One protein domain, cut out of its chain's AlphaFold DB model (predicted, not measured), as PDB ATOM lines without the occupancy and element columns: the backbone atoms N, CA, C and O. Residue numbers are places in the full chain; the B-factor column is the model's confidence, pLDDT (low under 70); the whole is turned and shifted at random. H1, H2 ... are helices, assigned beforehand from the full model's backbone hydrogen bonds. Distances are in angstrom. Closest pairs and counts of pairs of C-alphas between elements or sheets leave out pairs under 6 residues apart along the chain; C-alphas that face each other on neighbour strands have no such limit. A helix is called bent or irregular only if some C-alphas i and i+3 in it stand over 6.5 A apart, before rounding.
ATOM      1  N   TYR A   2      38.891 -13.697 -42.760       90.75
ATOM      2  CA  TYR A   2      40.187 -13.937 -42.104       90.75
ATOM      3  C   TYR A   2      40.679 -15.385 -42.247       90.75
ATOM      4  O   TYR A   2      41.863 -15.601 -42.475       90.75
ATOM      5  N   THR A   3      39.778 -16.375 -42.235       93.12
ATOM      6  CA  THR A   3      40.114 -17.783 -42.525       93.12
ATOM      7  C   THR A   3      40.778 -17.945 -43.897       93.12
ATOM      8  O   THR A   3      41.783 -18.636 -44.008       93.12
ATOM      9  N   THR A   4      40.304 -17.244 -44.930       95.00
ATOM     10  CA  THR A   4      40.953 -17.211 -46.251       95.00
ATOM     11  C   THR A   4      42.362 -16.614 -46.185       95.00
ATOM     12  O   THR A   4      43.282 -17.177 -46.773       95.00
ATOM     13  N   THR A   5      42.555 -15.512 -45.451       95.50
ATOM     14  CA  THR A   5      43.882 -14.901 -45.257       95.50
ATOM     15  C   THR A   5      44.856 -15.884 -44.606       95.50
ATOM     16  O   THR A   5      45.974 -16.040 -45.091       95.50
ATOM     17  N   ILE A   6      44.419 -16.596 -43.563       98.00
ATOM     18  CA  ILE A   6      45.220 -17.636 -42.906       98.00
ATOM     19  C   ILE A   6      45.585 -18.753 -43.884       98.00
ATOM     20  O   ILE A   6      46.753 -19.132 -43.976       98.00
ATOM     21  N   GLY A   7      44.602 -19.270 -44.627       98.25
ATOM     22  CA  GLY A   7      44.829 -20.328 -45.609       98.25
ATOM     23  C   GLY A   7      45.852 -19.918 -46.665       98.25
ATOM     24  O   GLY A   7      46.720 -20.713 -47.013       98.25
ATOM     25  N   HIS A   8      45.794 -18.664 -47.126       98.19
ATOM     26  CA  HIS A   8      46.745 -18.126 -48.096       98.19
ATOM     27  C   HIS A   8      48.172 -18.079 -47.535       98.19
ATOM     28  O   HIS A   8      49.098 -18.598 -48.159       98.19
ATOM     29  N   THR A   9      48.354 -17.498 -46.342       98.62
ATOM     30  CA  THR A   9      49.663 -17.434 -45.674       98.62
ATOM     31  C   THR A   9      50.251 -18.828 -45.479       98.62
ATOM     32  O   THR A   9      51.422 -19.056 -45.783       98.62
ATOM     33  N   PHE A  10      49.433 -19.772 -45.008       98.75
ATOM     34  CA  PHE A  10      49.857 -21.152 -44.816       98.75
ATOM     35  C   PHE A  10      50.254 -21.825 -46.132       98.75
ATOM     36  O   PHE A  10      51.336 -22.398 -46.200       98.75
ATOM     37  N   LEU A  11      49.420 -21.754 -47.175       98.69
ATOM     38  CA  LEU A  11      49.695 -22.436 -48.442       98.69
ATOM     39  C   LEU A  11      50.986 -21.918 -49.084       98.69
ATOM     40  O   LEU A  11      51.801 -22.703 -49.568       98.69
ATOM     41  N   LYS A  12      51.215 -20.602 -49.015       98.69
ATOM     42  CA  LYS A  12      52.470 -19.989 -49.458       98.69
ATOM     43  C   LYS A  12      53.675 -20.558 -48.704       98.69
ATOM     44  O   LYS A  12      54.684 -20.891 -49.323       98.69
ATOM     45  N   GLU A  13      53.576 -20.687 -47.382       98.62
ATOM     46  CA  GLU A  13      54.646 -21.263 -46.562       98.62
ATOM     47  C   GLU A  13      54.840 -22.763 -46.821       98.62
ATOM     48  O   GLU A  13      55.978 -23.234 -46.883       98.62
ATOM     49  N   TYR A  14      53.753 -23.508 -47.028       98.62
ATOM     50  CA  TYR A  14      53.794 -24.918 -47.397       98.62
ATOM     51  C   TYR A  14      54.552 -25.114 -48.712       98.62
ATOM     52  O   TYR A  14      55.508 -25.890 -48.749       98.62
ATOM     53  N   ASN A  15      54.184 -24.359 -49.751       98.56
ATOM     54  CA  ASN A  15      54.846 -24.390 -51.052       98.56
ATOM     55  C   ASN A  15      56.335 -24.066 -50.936       98.56
ATOM     56  O   ASN A  15      57.179 -24.813 -51.431       98.56
ATOM     57  N   ARG A  16      56.673 -23.018 -50.177       98.50
ATOM     58  CA  ARG A  16      58.065 -22.629 -49.932       98.50
ATOM     59  C   ARG A  16      58.880 -23.730 -49.243       98.50
ATOM     60  O   ARG A  16      60.025 -23.948 -49.626       98.50
ATOM     61  N   ARG A  17      58.334 -24.399 -48.218       98.06
ATOM     62  CA  ARG A  17      59.060 -25.435 -47.455       98.06
ATOM     63  C   ARG A  17      59.186 -26.763 -48.191       98.06
ATOM     64  O   ARG A  17      60.176 -27.456 -47.986       98.06
ATOM     65  N   ASN A  18      58.197 -27.115 -49.008       97.56
ATOM     66  CA  ASN A  18      58.152 -28.401 -49.704       97.56
ATOM     67  C   ASN A  18      58.653 -28.312 -51.155       97.56
ATOM     68  O   ASN A  18      58.760 -29.339 -51.816       97.56
ATOM     69  N   GLY A  19      58.976 -27.110 -51.652       97.62
ATOM     70  CA  GLY A  19      59.405 -26.910 -53.039       97.62
ATOM     71  C   GLY A  19      58.297 -27.206 -54.050       97.62
ATOM     72  O   GLY A  19      58.578 -27.678 -55.148       97.62
ATOM     73  N   THR A  20      57.042 -26.977 -53.665       97.81
ATOM     74  CA  THR A  20      55.849 -27.239 -54.480       97.81
ATOM     75  C   THR A  20      55.231 -25.935 -54.978       97.81
ATOM     76  O   THR A  20      55.538 -24.861 -54.467       97.81
ATOM     77  N   ASP A  21      54.317 -26.031 -55.941       97.25
ATOM     78  CA  ASP A  21      53.541 -24.897 -56.459       97.25
ATOM     79  C   ASP A  21      52.042 -25.230 -56.462       97.25
ATOM     80  O   ASP A  21      51.345 -25.187 -57.476       97.25
ATOM     81  N   TYR A  22      51.543 -25.683 -55.311       98.38
ATOM     82  CA  TYR A  22      50.135 -26.016 -55.170       98.38
ATOM     83  C   TYR A  22      49.262 -24.767 -55.290       98.38
ATOM     84  O   TYR A  22      49.428 -23.813 -54.527       98.38
ATOM     85  N   SER A  23      48.254 -24.836 -56.159       98.25
ATOM     86  CA  SER A  23      47.072 -23.979 -56.053       98.25
ATOM     87  C   SER A  23      46.206 -24.407 -54.864       98.25
ATOM     88  O   SER A  23      46.287 -25.551 -54.404       98.25
ATOM     89  N   ALA A  24      45.325 -23.523 -54.381       98.00
ATOM     90  CA  ALA A  24      44.463 -23.852 -53.244       98.00
ATOM     91  C   ALA A  24      43.574 -25.075 -53.503       98.00
ATOM     92  O   ALA A  24      43.423 -25.910 -52.616       98.00
ATOM     93  N   LYS A  25      43.031 -25.213 -54.720       98.06
ATOM     94  CA  LYS A  25      42.235 -26.383 -55.111       98.06
ATOM     95  C   LYS A  25      43.082 -27.655 -55.131       98.06
ATOM     96  O   LYS A  25      42.661 -28.667 -54.590       98.06
ATOM     97  N   LEU A  26      44.273 -27.610 -55.731       98.25
ATOM     98  CA  LEU A  26      45.117 -28.799 -55.838       98.25
ATOM     99  C   LEU A  26      45.600 -29.264 -54.456       98.25
ATOM    100  O   LEU A  26      45.525 -30.449 -54.149       98.25
ATOM    101  N   PHE A  27      45.995 -28.328 -53.584       98.62
ATOM    102  CA  PHE A  27      46.286 -28.642 -52.183       98.62
ATOM    103  C   PHE A  27      45.059 -29.218 -51.469       98.62
ATOM    104  O   PHE A  27      45.178 -30.164 -50.684       98.62
ATOM    105  N   PHE A  28      43.879 -28.642 -51.726       98.56
ATOM    106  CA  PHE A  28      42.638 -29.121 -51.139       98.56
ATOM    107  C   PHE A  28      42.391 -30.590 -51.502       98.56
ATOM    108  O   PHE A  28      42.102 -31.388 -50.620       98.56
ATOM    109  N   ASP A  29      42.569 -30.965 -52.764       98.12
ATOM    110  CA  ASP A  29      42.269 -32.312 -53.255       98.12
ATOM    111  C   ASP A  29      43.324 -33.342 -52.826       98.12
ATOM    112  O   ASP A  29      42.992 -34.445 -52.378       98.12
ATOM    113  N   GLU A  30      44.606 -32.994 -52.959       97.94
ATOM    114  CA  GLU A  30      45.709 -33.940 -52.763       97.94
ATOM    115  C   GLU A  30      46.129 -34.091 -51.303       97.94
ATOM    116  O   GLU A  30      46.533 -35.179 -50.893       97.94
ATOM    117  N   VAL A  31      46.014 -33.026 -50.505       98.38
ATOM    118  CA  VAL A  31      46.499 -33.010 -49.120       98.38
ATOM    119  C   VAL A  31      45.339 -32.895 -48.144       98.38
ATOM    120  O   VAL A  31      45.142 -33.767 -47.297       98.38
ATOM    121  N   TYR A  32      44.554 -31.825 -48.247       98.56
ATOM    122  CA  TYR A  32      43.553 -31.503 -47.233       98.56
ATOM    123  C   TYR A  32      42.417 -32.531 -47.192       98.56
ATOM    124  O   TYR A  32      42.149 -33.102 -46.140       98.56
ATOM    125  N   PHE A  33      41.784 -32.837 -48.325       98.25
ATOM    126  CA  PHE A  33      40.689 -33.799 -48.415       98.25
ATOM    127  C   PHE A  33      41.136 -35.190 -47.962       98.25
ATOM    128  O   PHE A  33      40.440 -35.828 -47.172       98.25
ATOM    129  N   ARG A  34      42.331 -35.627 -48.379       97.44
ATOM    130  CA  ARG A  34      42.909 -36.913 -47.959       97.44
ATOM    131  C   ARG A  34      43.075 -37.002 -46.446       97.44
ATOM    132  O   ARG A  34      42.743 -38.026 -45.859       97.44
ATOM    133  N   LEU A  35      43.540 -35.928 -45.810       98.06
ATOM    134  CA  LEU A  35      43.702 -35.884 -44.358       98.06
ATOM    135  C   LEU A  35      42.372 -35.723 -43.616       98.06
ATOM    136  O   LEU A  35      42.210 -36.299 -42.547       98.06
ATOM    137  N   PHE A  36      41.427 -34.933 -44.122       98.19
ATOM    138  CA  PHE A  36      40.246 -34.531 -43.353       98.19
ATOM    139  C   PHE A  36      39.031 -35.420 -43.589       98.19
ATOM    140  O   PHE A  36      38.317 -35.699 -42.625       98.19
ATOM    141  N   PHE A  37      38.816 -35.856 -44.832       97.38
ATOM    142  CA  PHE A  37      37.538 -36.395 -45.292       97.38
ATOM    143  C   PHE A  37      37.642 -37.694 -46.099       97.38
ATOM    144  O   PHE A  37      36.611 -38.292 -46.365       97.38
ATOM    145  N   ASP A  38      38.826 -38.189 -46.473       96.38
ATOM    146  CA  ASP A  38      38.950 -39.474 -47.192       96.38
ATOM    147  C   ASP A  38      39.020 -40.707 -46.266       96.38
ATOM    148  O   ASP A  38      39.486 -41.773 -46.659       96.38
ATOM    149  N   ASP A  39      38.498 -40.603 -45.045       95.69
ATOM    150  CA  ASP A  39      38.472 -41.671 -44.037       95.69
ATOM    151  C   ASP A  39      37.152 -41.630 -43.239       95.69
ATOM    152  O   ASP A  39      36.629 -40.534 -43.046       95.69
ATOM    153  N   PRO A  40      36.587 -42.755 -42.752       94.25
ATOM    154  CA  PRO A  40      35.359 -42.739 -41.946       94.25
ATOM    155  C   PRO A  40      35.414 -41.857 -40.685       94.25
ATOM    156  O   PRO A  40      34.378 -41.355 -40.246       94.25
ATOM    157  N   LYS A  41      36.597 -41.653 -40.090       95.69
ATOM    158  CA  LYS A  41      36.804 -40.772 -38.935       95.69
ATOM    159  C   LYS A  41      37.330 -39.415 -39.400       95.69
ATOM    160  O   LYS A  41      38.530 -39.240 -39.594       95.69
ATOM    161  N   TYR A  42      36.466 -38.419 -39.566       97.12
ATOM    162  CA  TYR A  42      36.902 -37.087 -40.014       97.12
ATOM    163  C   TYR A  42      37.719 -36.323 -38.965       97.12
ATOM    164  O   TYR A  42      37.509 -36.468 -37.762       97.12
ATOM    165  N   LEU A  43      38.640 -35.458 -39.412       97.81
ATOM    166  CA  LEU A  43      39.346 -34.544 -38.492       97.81
ATOM    167  C   LEU A  43      38.436 -33.405 -38.024       97.81
ATOM    168  O   LEU A  43      38.569 -32.917 -36.901       97.81
ATOM    169  N   MET A  44      37.503 -32.986 -38.877       94.12
ATOM    170  CA  MET A  44      36.638 -31.834 -38.658       94.12
ATOM    171  C   MET A  44      35.201 -32.148 -39.057       94.12
ATOM    172  O   MET A  44      34.954 -32.757 -40.094       94.12
ATOM    173  N   TRP A  45      34.258 -31.619 -38.283       92.19
ATOM    174  CA  TRP A  45      32.847 -31.609 -38.639       92.19
ATOM    175  C   TRP A  45      32.432 -30.221 -39.139       92.19
ATOM    176  O   TRP A  45      32.249 -29.298 -38.346       92.19
ATOM    177  N   ALA A  46      32.282 -30.061 -40.455       89.19
ATOM    178  CA  ALA A  46      31.812 -28.817 -41.065       89.19
ATOM    179  C   ALA A  46      30.293 -28.869 -41.271       89.19
ATOM    180  O   ALA A  46      29.811 -29.445 -42.248       89.19
ATOM    181  N   GLN A  47      29.541 -28.287 -40.333       84.50
ATOM    182  CA  GLN A  47      28.077 -28.315 -40.329       84.50
ATOM    183  C   GLN A  47      27.494 -27.825 -41.662       84.50
ATOM    184  O   GLN A  47      27.964 -26.847 -42.236       84.50
ATOM    185  N   ASN A  48      26.449 -28.506 -42.138       84.56
ATOM    186  CA  ASN A  48      25.752 -28.213 -43.395       84.56
ATOM    187  C   ASN A  48      26.612 -28.322 -44.663       84.56
ATOM    188  O   ASN A  48      26.091 -28.052 -45.738       84.56
ATOM    189  N   SER A  49      27.870 -28.750 -44.590       91.12
ATOM    190  CA  SER A  49      28.684 -28.956 -45.790       91.12
ATOM    191  C   SER A  49      28.330 -30.260 -46.521       91.12
ATOM    192  O   SER A  49      27.834 -31.201 -45.885       91.12
ATOM    193  N   PRO A  50      28.654 -30.377 -47.826       93.75
ATOM    194  CA  PRO A  50      28.486 -31.625 -48.578       93.75
ATOM    195  C   PRO A  50      29.141 -32.844 -47.912       93.75
ATOM    196  O   PRO A  50      28.688 -33.965 -48.096       93.75
ATOM    197  N   PHE A  51      30.182 -32.646 -47.097       95.00
ATOM    198  CA  PHE A  51      30.928 -33.741 -46.477       95.00
ATOM    199  C   PHE A  51      30.210 -34.414 -45.305       95.00
ATOM    200  O   PHE A  51      30.574 -35.535 -44.955       95.00
ATOM    201  N   VAL A  52      29.210 -33.764 -44.697       92.44
ATOM    202  CA  VAL A  52      28.487 -34.298 -43.523       92.44
ATOM    203  C   VAL A  52      26.975 -34.399 -43.725       92.44
ATOM    204  O   VAL A  52      26.301 -35.095 -42.964       92.44
ATOM    205  N   GLN A  53      26.422 -33.723 -44.739       88.75
ATOM    206  CA  GLN A  53      24.995 -33.777 -45.062       88.75
ATOM    207  C   GLN A  53      24.574 -35.205 -45.438       88.75
ATOM    208  O   GLN A  53      24.899 -35.692 -46.512       88.75
ATOM    209  N   GLY A  54      23.830 -35.870 -44.549       87.50
ATOM    210  CA  GLY A  54      23.358 -37.249 -44.733       87.50
ATOM    211  C   GLY A  54      23.927 -38.252 -43.724       87.50
ATOM    212  O   GLY A  54      23.382 -39.350 -43.592       87.50
ATOM    213  N   ILE A  55      24.952 -37.872 -42.952       90.44
ATOM    214  CA  ILE A  55      25.426 -38.671 -41.816       90.44
ATOM    215  C   ILE A  55      24.376 -38.638 -40.699       90.44
ATOM    216  O   ILE A  55      23.844 -37.588 -40.337       90.44
ATOM    217  N   SER A  56      24.065 -39.804 -40.131       89.50
ATOM    218  CA  SER A  56      23.085 -39.956 -39.051       89.50
ATOM    219  C   SER A  56      23.431 -41.135 -38.141       89.50
ATOM    220  O   SER A  56      24.301 -41.939 -38.456       89.50
ATOM    221  N   LYS A  57      22.697 -41.328 -37.036       86.75
ATOM    222  CA  LYS A  57      22.894 -42.506 -36.164       86.75
ATOM    223  C   LYS A  57      22.759 -43.847 -36.903       86.75
ATOM    224  O   LYS A  57      23.377 -44.819 -36.495       86.75
ATOM    225  N   LYS A  58      21.945 -43.903 -37.966       88.88
ATOM    226  CA  LYS A  58      21.735 -45.113 -38.782       88.88
ATOM    227  C   LYS A  58      22.810 -45.304 -39.857       88.88
ATOM    228  O   LYS A  58      22.979 -46.414 -40.342       88.88
ATOM    229  N   LYS A  59      23.506 -44.228 -40.227       89.62
ATOM    230  CA  LYS A  59      24.594 -44.211 -41.205       89.62
ATOM    231  C   LYS A  59      25.690 -43.268 -40.695       89.62
ATOM    232  O   LYS A  59      25.677 -42.083 -41.039       89.62
ATOM    233  N   PRO A  60      26.559 -43.755 -39.792       87.62
ATOM    234  CA  PRO A  60      27.477 -42.899 -39.043       87.62
ATOM    235  C   PRO A  60      28.670 -42.401 -39.870       87.62
ATOM    236  O   PRO A  60      29.356 -41.484 -39.432       87.62
ATOM    237  N   TYR A  61      28.904 -42.970 -41.054       92.50
ATOM    238  CA  TYR A  61      29.953 -42.558 -41.980       92.50
ATOM    239  C   TYR A  61      29.519 -42.776 -43.434       92.50
ATOM    240  O   TYR A  61      28.563 -43.502 -43.718       92.50
ATOM    241  N   PHE A  62      30.241 -42.134 -44.346       94.50
ATOM    242  CA  PHE A  62      30.126 -42.344 -45.785       94.50
ATOM    243  C   PHE A  62      31.145 -43.371 -46.263       94.50
ATOM    244  O   PHE A  62      32.291 -43.358 -45.807       94.50
ATOM    245  N   GLU A  63      30.754 -44.207 -47.219       95.12
ATOM    246  CA  GLU A  63      31.691 -45.061 -47.945       95.12
ATOM    247  C   GLU A  63      32.612 -44.222 -48.834       95.12
ATOM    248  O   GLU A  63      32.278 -43.103 -49.223       95.12
ATOM    249  N   ARG A  64      33.781 -44.756 -49.205       95.50
ATOM    250  CA  ARG A  64      34.779 -43.978 -49.963       95.50
ATOM    251  C   ARG A  64      34.226 -43.374 -51.260       95.50
ATOM    252  O   ARG A  64      34.544 -42.230 -51.564       95.50
ATOM    253  N   HIS A  65      33.405 -44.112 -52.009       96.44
ATOM    254  CA  HIS A  65      32.802 -43.598 -53.244       96.44
ATOM    255  C   HIS A  65      31.887 -42.392 -52.972       96.44
ATOM    256  O   HIS A  65      32.007 -41.380 -53.652       96.44
ATOM    257  N   GLU A  66      31.084 -42.440 -51.909       96.56
ATOM    258  CA  GLU A  66      30.214 -41.335 -51.490       96.56
ATOM    259  C   GLU A  66      31.026 -40.116 -51.043       96.56
ATOM    260  O   GLU A  66      30.664 -38.981 -51.329       96.56
ATOM    261  N   ARG A  67      32.172 -40.325 -50.384       96.81
ATOM    262  CA  ARG A  67      33.079 -39.224 -50.009       96.81
ATOM    263  C   ARG A  67      33.657 -38.523 -51.241       96.81
ATOM    264  O   ARG A  67      33.771 -37.300 -51.243       96.81
ATOM    265  N   LEU A  68      33.972 -39.274 -52.299       97.44
ATOM    266  CA  LEU A  68      34.410 -38.718 -53.585       97.44
ATOM    267  C   LEU A  68      33.266 -38.014 -54.335       97.44
ATOM    268  O   LEU A  68      33.487 -36.967 -54.944       97.44
ATOM    269  N   GLU A  69      32.042 -38.537 -54.260       97.12
ATOM    270  CA  GLU A  69      30.851 -37.859 -54.782       97.12
ATOM    271  C   GLU A  69      30.601 -36.535 -54.051       97.12
ATOM    272  O   GLU A  69      30.397 -35.509 -54.700       97.12
ATOM    273  N   ASN A  70      30.713 -36.519 -52.719       96.69
ATOM    274  CA  ASN A  70      30.595 -35.311 -51.902       96.69
ATOM    275  C   ASN A  70      31.675 -34.274 -52.251       96.69
ATOM    276  O   ASN A  70      31.374 -33.081 -52.320       96.69
ATOM    277  N   LEU A  71      32.910 -34.709 -52.533       97.62
ATOM    278  CA  LEU A  71      33.976 -33.833 -53.036       97.62
ATOM    279  C   LEU A  71      33.620 -33.228 -54.404       97.62
ATOM    280  O   LEU A  71      33.757 -32.022 -54.606       97.62
ATOM    281  N   SER A  72      33.103 -34.038 -55.332       97.19
ATOM    282  CA  SER A  72      32.640 -33.556 -56.641       97.19
ATOM    283  C   SER A  72      31.500 -32.542 -56.505       97.19
ATOM    284  O   SER A  72      31.538 -31.474 -57.119       97.19
ATOM    285  N   GLN A  73      30.516 -32.822 -55.644       96.19
ATOM    286  CA  GLN A  73      29.428 -31.891 -55.340       96.19
ATOM    287  C   GLN A  73      29.952 -30.583 -54.745       96.19
ATOM    288  O   GLN A  73      29.508 -29.510 -55.152       96.19
ATOM    289  N   PHE A  74      30.918 -30.652 -53.825       96.81
ATOM    290  CA  PHE A  74      31.570 -29.469 -53.275       96.81
ATOM    291  C   PHE A  74      32.196 -28.608 -54.381       96.81
ATOM    292  O   PHE A  74      31.870 -27.426 -54.477       96.81
ATOM    293  N   HIS A  75      32.995 -29.190 -55.284       97.19
ATOM    294  CA  HIS A  75      33.573 -28.445 -56.409       97.19
ATOM    295  C   HIS A  75      32.517 -27.812 -57.317       97.19
ATOM    296  O   HIS A  75      32.663 -26.654 -57.698       97.19
ATOM    297  N   GLN A  76      31.436 -28.530 -57.631       95.69
ATOM    298  CA  GLN A  76      30.352 -27.985 -58.453       95.69
ATOM    299  C   GLN A  76      29.716 -26.750 -57.808       95.69
ATOM    300  O   GLN A  76      29.471 -25.765 -58.501       95.69
ATOM    301  N   LYS A  77      29.483 -26.774 -56.491       94.00
ATOM    302  CA  LYS A  77      28.960 -25.618 -55.748       94.00
ATOM    303  C   LYS A  77      29.941 -24.446 -55.754       94.00
ATOM    304  O   LYS A  77      29.541 -23.302 -55.977       94.00
ATOM    305  N   VAL A  78      31.240 -24.723 -55.604       93.69
ATOM    306  CA  VAL A  78      32.289 -23.701 -55.723       93.69
ATOM    307  C   VAL A  78      32.278 -23.061 -57.120       93.69
ATOM    308  O   VAL A  78      32.199 -21.838 -57.221       93.69
ATOM    309  N   THR A  79      32.261 -23.842 -58.198       92.62
ATOM    310  CA  THR A  79      32.243 -23.301 -59.569       92.62
ATOM    311  C   THR A  79      30.940 -22.568 -59.911       92.62
ATOM    312  O   THR A  79      30.953 -21.597 -60.659       92.62
ATOM    313  N   ARG A  80      29.806 -22.959 -59.316       91.56
ATOM    314  CA  ARG A  80      28.520 -22.246 -59.467       91.56
ATOM    315  C   ARG A  80      28.459 -20.898 -58.746       91.56
ATOM    316  O   ARG A  80      27.486 -20.173 -58.926       91.56
ATOM    317  N   GLY A  81      29.464 -20.563 -57.939       86.00
ATOM    318  CA  GLY A  81      29.495 -19.300 -57.205       86.00
ATOM    319  C   GLY A  81      28.827 -19.340 -55.827       86.00
ATOM    320  O   GLY A  81      28.608 -18.280 -55.252       86.00
ATOM    321  N   GLU A  82      28.521 -20.514 -55.260       85.50
ATOM    322  CA  GLU A  82      27.998 -20.616 -53.886       85.50
ATOM    323  C   GLU A  82      29.111 -20.287 -52.873       85.50
ATOM    324  O   GLU A  82      30.205 -20.858 -52.935       85.50
ATOM    325  N   ARG A  83      28.875 -19.333 -51.963       85.56
ATOM    326  CA  ARG A  83      29.897 -18.795 -51.033       85.56
ATOM    327  C   ARG A  83      29.418 -18.671 -49.585       85.56
ATOM    328  O   ARG A  83      30.039 -17.966 -48.795       85.56
ATOM    329  N   ASP A  84      28.315 -19.319 -49.231       84.62
ATOM    330  CA  ASP A  84      27.813 -19.302 -47.860       84.62
ATOM    331  C   ASP A  84      28.624 -20.219 -46.929       84.62
ATOM    332  O   ASP A  84      29.455 -21.011 -47.376       84.62
ATOM    333  N   ALA A  85      28.355 -20.145 -45.624       80.12
ATOM    334  CA  ALA A  85      29.041 -20.884 -44.565       80.12
ATOM    335  C   ALA A  85      29.108 -22.412 -44.766       80.12
ATOM    336  O   ALA A  85      29.989 -23.056 -44.193       80.12
ATOM    337  N   SER A  86      28.202 -23.008 -45.554       82.81
ATOM    338  CA  SER A  86      28.251 -24.439 -45.884       82.81
ATOM    339  C   SER A  86      29.333 -24.794 -46.910       82.81
ATOM    340  O   SER A  86      29.777 -25.944 -46.964       82.81
ATOM    341  N   ILE A  87      29.770 -23.810 -47.703       88.75
ATOM    342  CA  ILE A  87      30.738 -23.950 -48.795       88.75
ATOM    343  C   ILE A  87      32.036 -23.194 -48.506       88.75
ATOM    344  O   ILE A  87      33.094 -23.655 -48.920       88.75
ATOM    345  N   ALA A  88      32.006 -22.101 -47.747       86.50
ATOM    346  CA  ALA A  88      33.180 -21.329 -47.351       86.50
ATOM    347  C   ALA A  88      33.189 -21.105 -45.828       86.50
ATOM    348  O   ALA A  88      32.335 -20.413 -45.274       86.50
ATOM    349  N   ILE A  89      34.155 -21.686 -45.111       86.88
ATOM    350  CA  ILE A  89      34.116 -21.664 -43.642       86.88
ATOM    351  C   ILE A  89      34.442 -20.269 -43.100       86.88
ATOM    352  O   ILE A  89      35.456 -19.650 -43.435       86.88
ATOM    353  N   GLY A  90      33.571 -19.801 -42.206       81.50
ATOM    354  CA  GLY A  90      33.642 -18.483 -41.585       81.50
ATOM    355  C   GLY A  90      32.850 -17.409 -42.327       81.50
ATOM    356  O   GLY A  90      32.782 -16.306 -41.804       81.50
ATOM    357  N   TYR A  91      32.261 -17.721 -43.489       85.12
ATOM    358  CA  TYR A  91      31.427 -16.824 -44.300       85.12
ATOM    359  C   TYR A  91      30.000 -16.680 -43.740       85.12
ATOM    360  O   TYR A  91      29.627 -17.404 -42.811       85.12
ATOM    361  N   PRO A  92      29.201 -15.719 -44.244       79.50
ATOM    362  CA  PRO A  92      27.794 -15.591 -43.872       79.50
ATOM    363  C   PRO A  92      27.006 -16.871 -44.164       79.50
ATOM    364  O   PRO A  92      27.314 -17.595 -45.110       79.50
ATOM    365  N   ALA A  93      25.981 -17.160 -43.365       77.81
ATOM    366  CA  ALA A  93      25.075 -18.262 -43.666       77.81
ATOM    367  C   ALA A  93      24.277 -17.983 -44.955       77.81
ATOM    368  O   ALA A  93      24.143 -16.838 -45.382       77.81
ATOM    369  N   SER A  94      23.711 -19.032 -45.556       70.88
ATOM    370  CA  SER A  94      22.940 -18.930 -46.804       70.88
ATOM    371  C   SER A  94      21.647 -18.119 -46.656       70.88
ATOM    372  O   SER A  94      21.090 -17.645 -47.644       70.88
ATOM    373  N   GLU A  95      21.139 -17.980 -45.430       68.81
ATOM    374  CA  GLU A  95      19.927 -17.230 -45.128       68.81
ATOM    375  C   GLU A  95      20.220 -15.731 -44.997       68.81
ATOM    376  O   GLU A  95      20.820 -15.266 -44.028       68.81
ATOM    377  N   THR A  96      19.758 -14.966 -45.985       59.72
ATOM    378  CA  THR A  96      20.037 -13.530 -46.126       59.72
ATOM    379  C   THR A  96      19.057 -12.620 -45.385       59.72
ATOM    380  O   THR A  96      19.322 -11.429 -45.260       59.72
ATOM    381  N   LYS A  97      17.918 -13.143 -44.906       54.44
ATOM    382  CA  LYS A  97      16.821 -12.321 -44.361       54.44
ATOM    383  C   LYS A  97      16.915 -12.028 -42.862       54.44
ATOM    384  O   LYS A  97      16.373 -11.013 -42.441       54.44
ATOM    385  N   GLU A  98      17.598 -12.863 -42.076       56.66
ATOM    386  CA  GLU A  98      17.600 -12.745 -40.603       56.66
ATOM    387  C   GLU A  98      18.991 -12.840 -39.948       56.66
ATOM    388  O   GLU A  98      19.076 -12.940 -38.729       56.66
ATOM    389  N   TYR A  99      20.089 -12.777 -40.719       63.88
ATOM    390  CA  TYR A  99      21.459 -12.997 -40.223       63.88
ATOM    391  C   TYR A  99      21.537 -14.224 -39.301       63.88
ATOM    392  O   TYR A  99      21.698 -14.097 -38.085       63.88
ATOM    393  N   ALA A 100      21.408 -15.425 -39.877       66.00
ATOM    394  CA  ALA A 100      21.377 -16.657 -39.090       66.00
ATOM    395  C   ALA A 100      22.546 -16.725 -38.091       66.00
ATOM    396  O   ALA A 100      23.662 -16.290 -38.393       66.00
ATOM    397  N   THR A 101      22.309 -17.315 -36.917       68.62
ATOM    398  CA  THR A 101      23.248 -17.332 -35.775       68.62
ATOM    399  C   THR A 101      24.598 -17.998 -36.067       68.62
ATOM    400  O   THR A 101      25.541 -17.864 -35.287       68.62
ATOM    401  N   THR A 102      24.696 -18.723 -37.179       68.62
ATOM    402  CA  THR A 102      25.897 -19.392 -37.696       68.62
ATOM    403  C   THR A 102      26.642 -18.571 -38.754       68.62
ATOM    404  O   THR A 102      27.623 -19.051 -39.320       68.62
ATOM    405  N   SER A 103      26.213 -17.338 -39.030       68.62
ATOM    406  CA  SER A 103      26.917 -16.421 -39.927       68.62
ATOM    407  C   SER A 103      28.242 -15.968 -39.309       68.62
ATOM    408  O   SER A 103      28.339 -15.754 -38.100       68.62
ATOM    409  N   GLY A 104      29.281 -15.825 -40.129       70.38
ATOM    410  CA  GLY A 104      30.564 -15.250 -39.725       70.38
ATOM    411  C   GLY A 104      30.917 -14.006 -40.542       70.38
ATOM    412  O   GLY A 104      30.581 -13.931 -41.721       70.38
ATOM    413  N   LEU A 105      31.565 -13.034 -39.881       72.56
ATOM    414  CA  LEU A 105      32.111 -11.773 -40.425       72.56
ATOM    415  C   LEU A 105      31.273 -11.154 -41.568       72.56
ATOM    416  O   LEU A 105      31.794 -10.850 -42.642       72.56
ATOM    417  N   VAL A 106      29.971 -10.981 -41.329       76.00
ATOM    418  CA  VAL A 106      29.054 -10.325 -42.269       76.00
ATOM    419  C   VAL A 106      29.463  -8.859 -42.439       76.00
ATOM    420  O   VAL A 106      29.761  -8.184 -41.455       76.00
ATOM    421  N   SER A 107      29.503  -8.375 -43.681       73.94
ATOM    422  CA  SER A 107      29.906  -7.008 -44.015       73.94
ATOM    423  C   SER A 107      29.018  -6.439 -45.116       73.94
ATOM    424  O   SER A 107      28.686  -7.153 -46.058       73.94
ATOM    425  N   ASP A 108      28.700  -5.148 -45.019       79.38
ATOM    426  CA  ASP A 108      28.011  -4.388 -46.074       79.38
ATOM    427  C   ASP A 108      28.944  -4.025 -47.245       79.38
ATOM    428  O   ASP A 108      28.513  -3.474 -48.259       79.38
ATOM    429  N   ILE A 109      30.243  -4.314 -47.117       78.88
ATOM    430  CA  ILE A 109      31.217  -4.120 -48.187       78.88
ATOM    431  C   ILE A 109      31.061  -5.265 -49.186       78.88
ATOM    432  O   ILE A 109      31.232  -6.433 -48.837       78.88
ATOM    433  N   ASN A 110      30.788  -4.927 -50.448       75.25
ATOM    434  CA  ASN A 110      30.743  -5.915 -51.518       75.25
ATOM    435  C   ASN A 110      32.162  -6.429 -51.808       75.25
ATOM    436  O   ASN A 110      32.998  -5.704 -52.350       75.25
ATOM    437  N   LEU A 111      32.434  -7.671 -51.411       74.81
ATOM    438  CA  LEU A 111      33.709  -8.346 -51.628       74.81
ATOM    439  C   LEU A 111      33.504  -9.460 -52.652       74.81
ATOM    440  O   LEU A 111      32.744 -10.395 -52.408       74.81
ATOM    441  N   GLU A 112      34.208  -9.391 -53.780       77.25
ATOM    442  CA  GLU A 112      34.243 -10.502 -54.730       77.25
ATOM    443  C   GLU A 112      35.030 -11.676 -54.131       77.25
ATOM    444  O   GLU A 112      36.198 -11.545 -53.754       77.25
ATOM    445  N   ILE A 113      34.381 -12.838 -54.023       82.88
ATOM    446  CA  ILE A 113      34.967 -14.043 -53.427       82.88
ATOM    447  C   ILE A 113      35.309 -15.027 -54.544       82.88
ATOM    448  O   ILE A 113      34.432 -15.699 -55.100       82.88
ATOM    449  N   SER A 114      36.602 -15.134 -54.853       90.56
ATOM    450  CA  SER A 114      37.107 -16.083 -55.847       90.56
ATOM    451  C   SER A 114      36.873 -17.538 -55.425       90.56
ATOM    452  O   SER A 114      36.696 -17.850 -54.247       90.56
ATOM    453  N   GLU A 115      36.901 -18.464 -56.386       93.31
ATOM    454  CA  GLU A 115      36.885 -19.902 -56.077       93.31
ATOM    455  C   GLU A 115      38.054 -20.298 -55.166       93.31
ATOM    456  O   GLU A 115      37.885 -21.071 -54.225       93.31
ATOM    457  N   GLU A 116      39.231 -19.719 -55.408       94.69
ATOM    458  CA  GLU A 116      40.431 -19.944 -54.607       94.69
ATOM    459  C   GLU A 116      40.213 -19.568 -53.134       94.69
ATOM    460  O   GLU A 116      40.558 -20.338 -52.235       94.69
ATOM    461  N   ALA A 117      39.562 -18.427 -52.880       93.81
ATOM    462  CA  ALA A 117      39.259 -17.957 -51.532       93.81
ATOM    463  C   ALA A 117      38.411 -18.956 -50.732       93.81
ATOM    464  O   ALA A 117      38.596 -19.077 -49.513       93.81
ATOM    465  N   THR A 118      37.527 -19.690 -51.413       94.62
ATOM    466  CA  THR A 118      36.708 -20.742 -50.813       94.62
ATOM    467  C   THR A 118      37.573 -21.891 -50.314       94.62
ATOM    468  O   THR A 118      37.523 -22.190 -49.123       94.62
ATOM    469  N   TYR A 119      38.435 -22.479 -51.149       97.69
ATOM    470  CA  TYR A 119      39.336 -23.562 -50.721       97.69
ATOM    471  C   TYR A 119      40.264 -23.121 -49.579       97.69
ATOM    472  O   TYR A 119      40.420 -23.829 -48.581       97.69
ATOM    473  N   LEU A 120      40.818 -21.909 -49.675       98.12
ATOM    474  CA  LEU A 120      41.673 -21.333 -48.635       98.12
ATOM    475  C   LEU A 120      40.936 -21.148 -47.302       98.12
ATOM    476  O   LEU A 120      41.549 -21.297 -46.249       98.12
ATOM    477  N   SER A 121      39.630 -20.861 -47.319       95.88
ATOM    478  CA  SER A 121      38.842 -20.714 -46.086       95.88
ATOM    479  C   SER A 121      38.763 -22.009 -45.274       95.88
ATOM    480  O   SER A 121      38.833 -21.962 -44.045       95.88
ATOM    481  N   TRP A 122      38.688 -23.164 -45.940       97.19
ATOM    482  CA  TRP A 122      38.689 -24.474 -45.288       97.19
ATOM    483  C   TRP A 122      40.043 -24.772 -44.660       97.19
ATOM    484  O   TRP A 122      40.119 -25.064 -43.466       97.19
ATOM    485  N   ILE A 123      41.107 -24.615 -45.452       98.25
ATOM    486  CA  ILE A 123      42.489 -24.823 -45.010       98.25
ATOM    487  C   ILE A 123      42.785 -23.925 -43.804       98.25
ATOM    488  O   ILE A 123      43.241 -24.400 -42.766       98.25
ATOM    489  N   GLY A 124      42.467 -22.634 -43.909       97.62
ATOM    490  CA  GLY A 124      42.721 -21.668 -42.850       97.62
ATOM    491  C   GLY A 124      41.861 -21.870 -41.608       97.62
ATOM    492  O   GLY A 124      42.371 -21.755 -40.498       97.62
ATOM    493  N   SER A 125      40.583 -22.231 -41.762       95.50
ATOM    494  CA  SER A 125      39.728 -22.563 -40.618       95.50
ATOM    495  C   SER A 125      40.284 -23.754 -39.841       95.50
ATOM    496  O   SER A 125      40.376 -23.702 -38.617       95.50
TER     497      SER A 125
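Overview. This is residues 2 to 125 of the 464 residues of an uncharacterized protein of Arcticibacter tournemirensis (UniProt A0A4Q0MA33). The longest helix, H1, crosses the short last helix H4 nearly at a right angle with its first half, and H2 runs beside H4 at a tilt, while H3 reaches H4 with its last two residues. Two long stretches without a named element, residues 37 to 63 and 80 to 114, fill much of the rest, and the latter loops far out at Glu 98. The printed part has 124 residues with four named helices, H1, H2, H3 and H4 in chain order, and no named strand; the class is all helix, though under half of the residues, 57 of 124, are in named elements. The whole is compact, with a radius of gyration of the C-alphas of 14.9 A, and flat, spanning 44 by 42 by 23 A.

Along the chain. H1, residues 2 to 18, begins with C-alpha 2 at (40.187, -13.937, -42.104) and is 24.3 A long from first to last C-alpha. H4, residues 115 to 125, measures 15.9 A and ends with C-alpha 125 at (39.728, -22.563, -40.618). H2, residues 24 to 36, measures 15.2 A; it is irregular, but only just, with C-alphas 30 and 33 at 6.6 A. H3, residues 64 to 79, measures 22.9 A and begins with C-alpha 64 at (34.779, -43.978, -49.963).

Arrangement. H4 is the hub and touches H1, H2 and H3. H1 and H4 touch, about perpendicular at 88 degrees; their closest C-alphas, those of Gly 7 and Gly 124, are 3.7 A apart. H2 and H4 touch and run the same way at a tilt of 35.2 degrees, only just steep; their closest C-alphas are those of Ala 24 and Tyr 119, 5.7 A apart. H3 only just touches H4, with 3 pairs of C-alphas within 8 A, and does so with residues 78 to 79 alone; the closest C-alphas are those of Val 78 and Glu 115, 6.0 A apart. H3 and H4 run opposite ways at a steep tilt of 56 degrees. H1 and H2 are close but not clearly touching: the closest C-alphas, those of Leu 11 and Ala 24, are 7.2 A apart. H2 and H3 are near each other, and H1 and H3 are apart. In H1 and H3 every O i to N i+4 pair is within hydrogen-bond range, against 7 of 9 in H2 and 6 of 7 in H4.

Size, cuts and confidence. The two C-alphas farthest apart, those of Gly 19 and Glu 98, are 45.9 A apart. The printed part has no cut. The link from H1 to H2 is tight, with 5 residues, while those from H2 to H3, 27 residues, and from H3 to H4, 35 residues, are long. The mean pLDDT of the printed part is 90.1, and residues 95 to 103 of this predicted model are under 70.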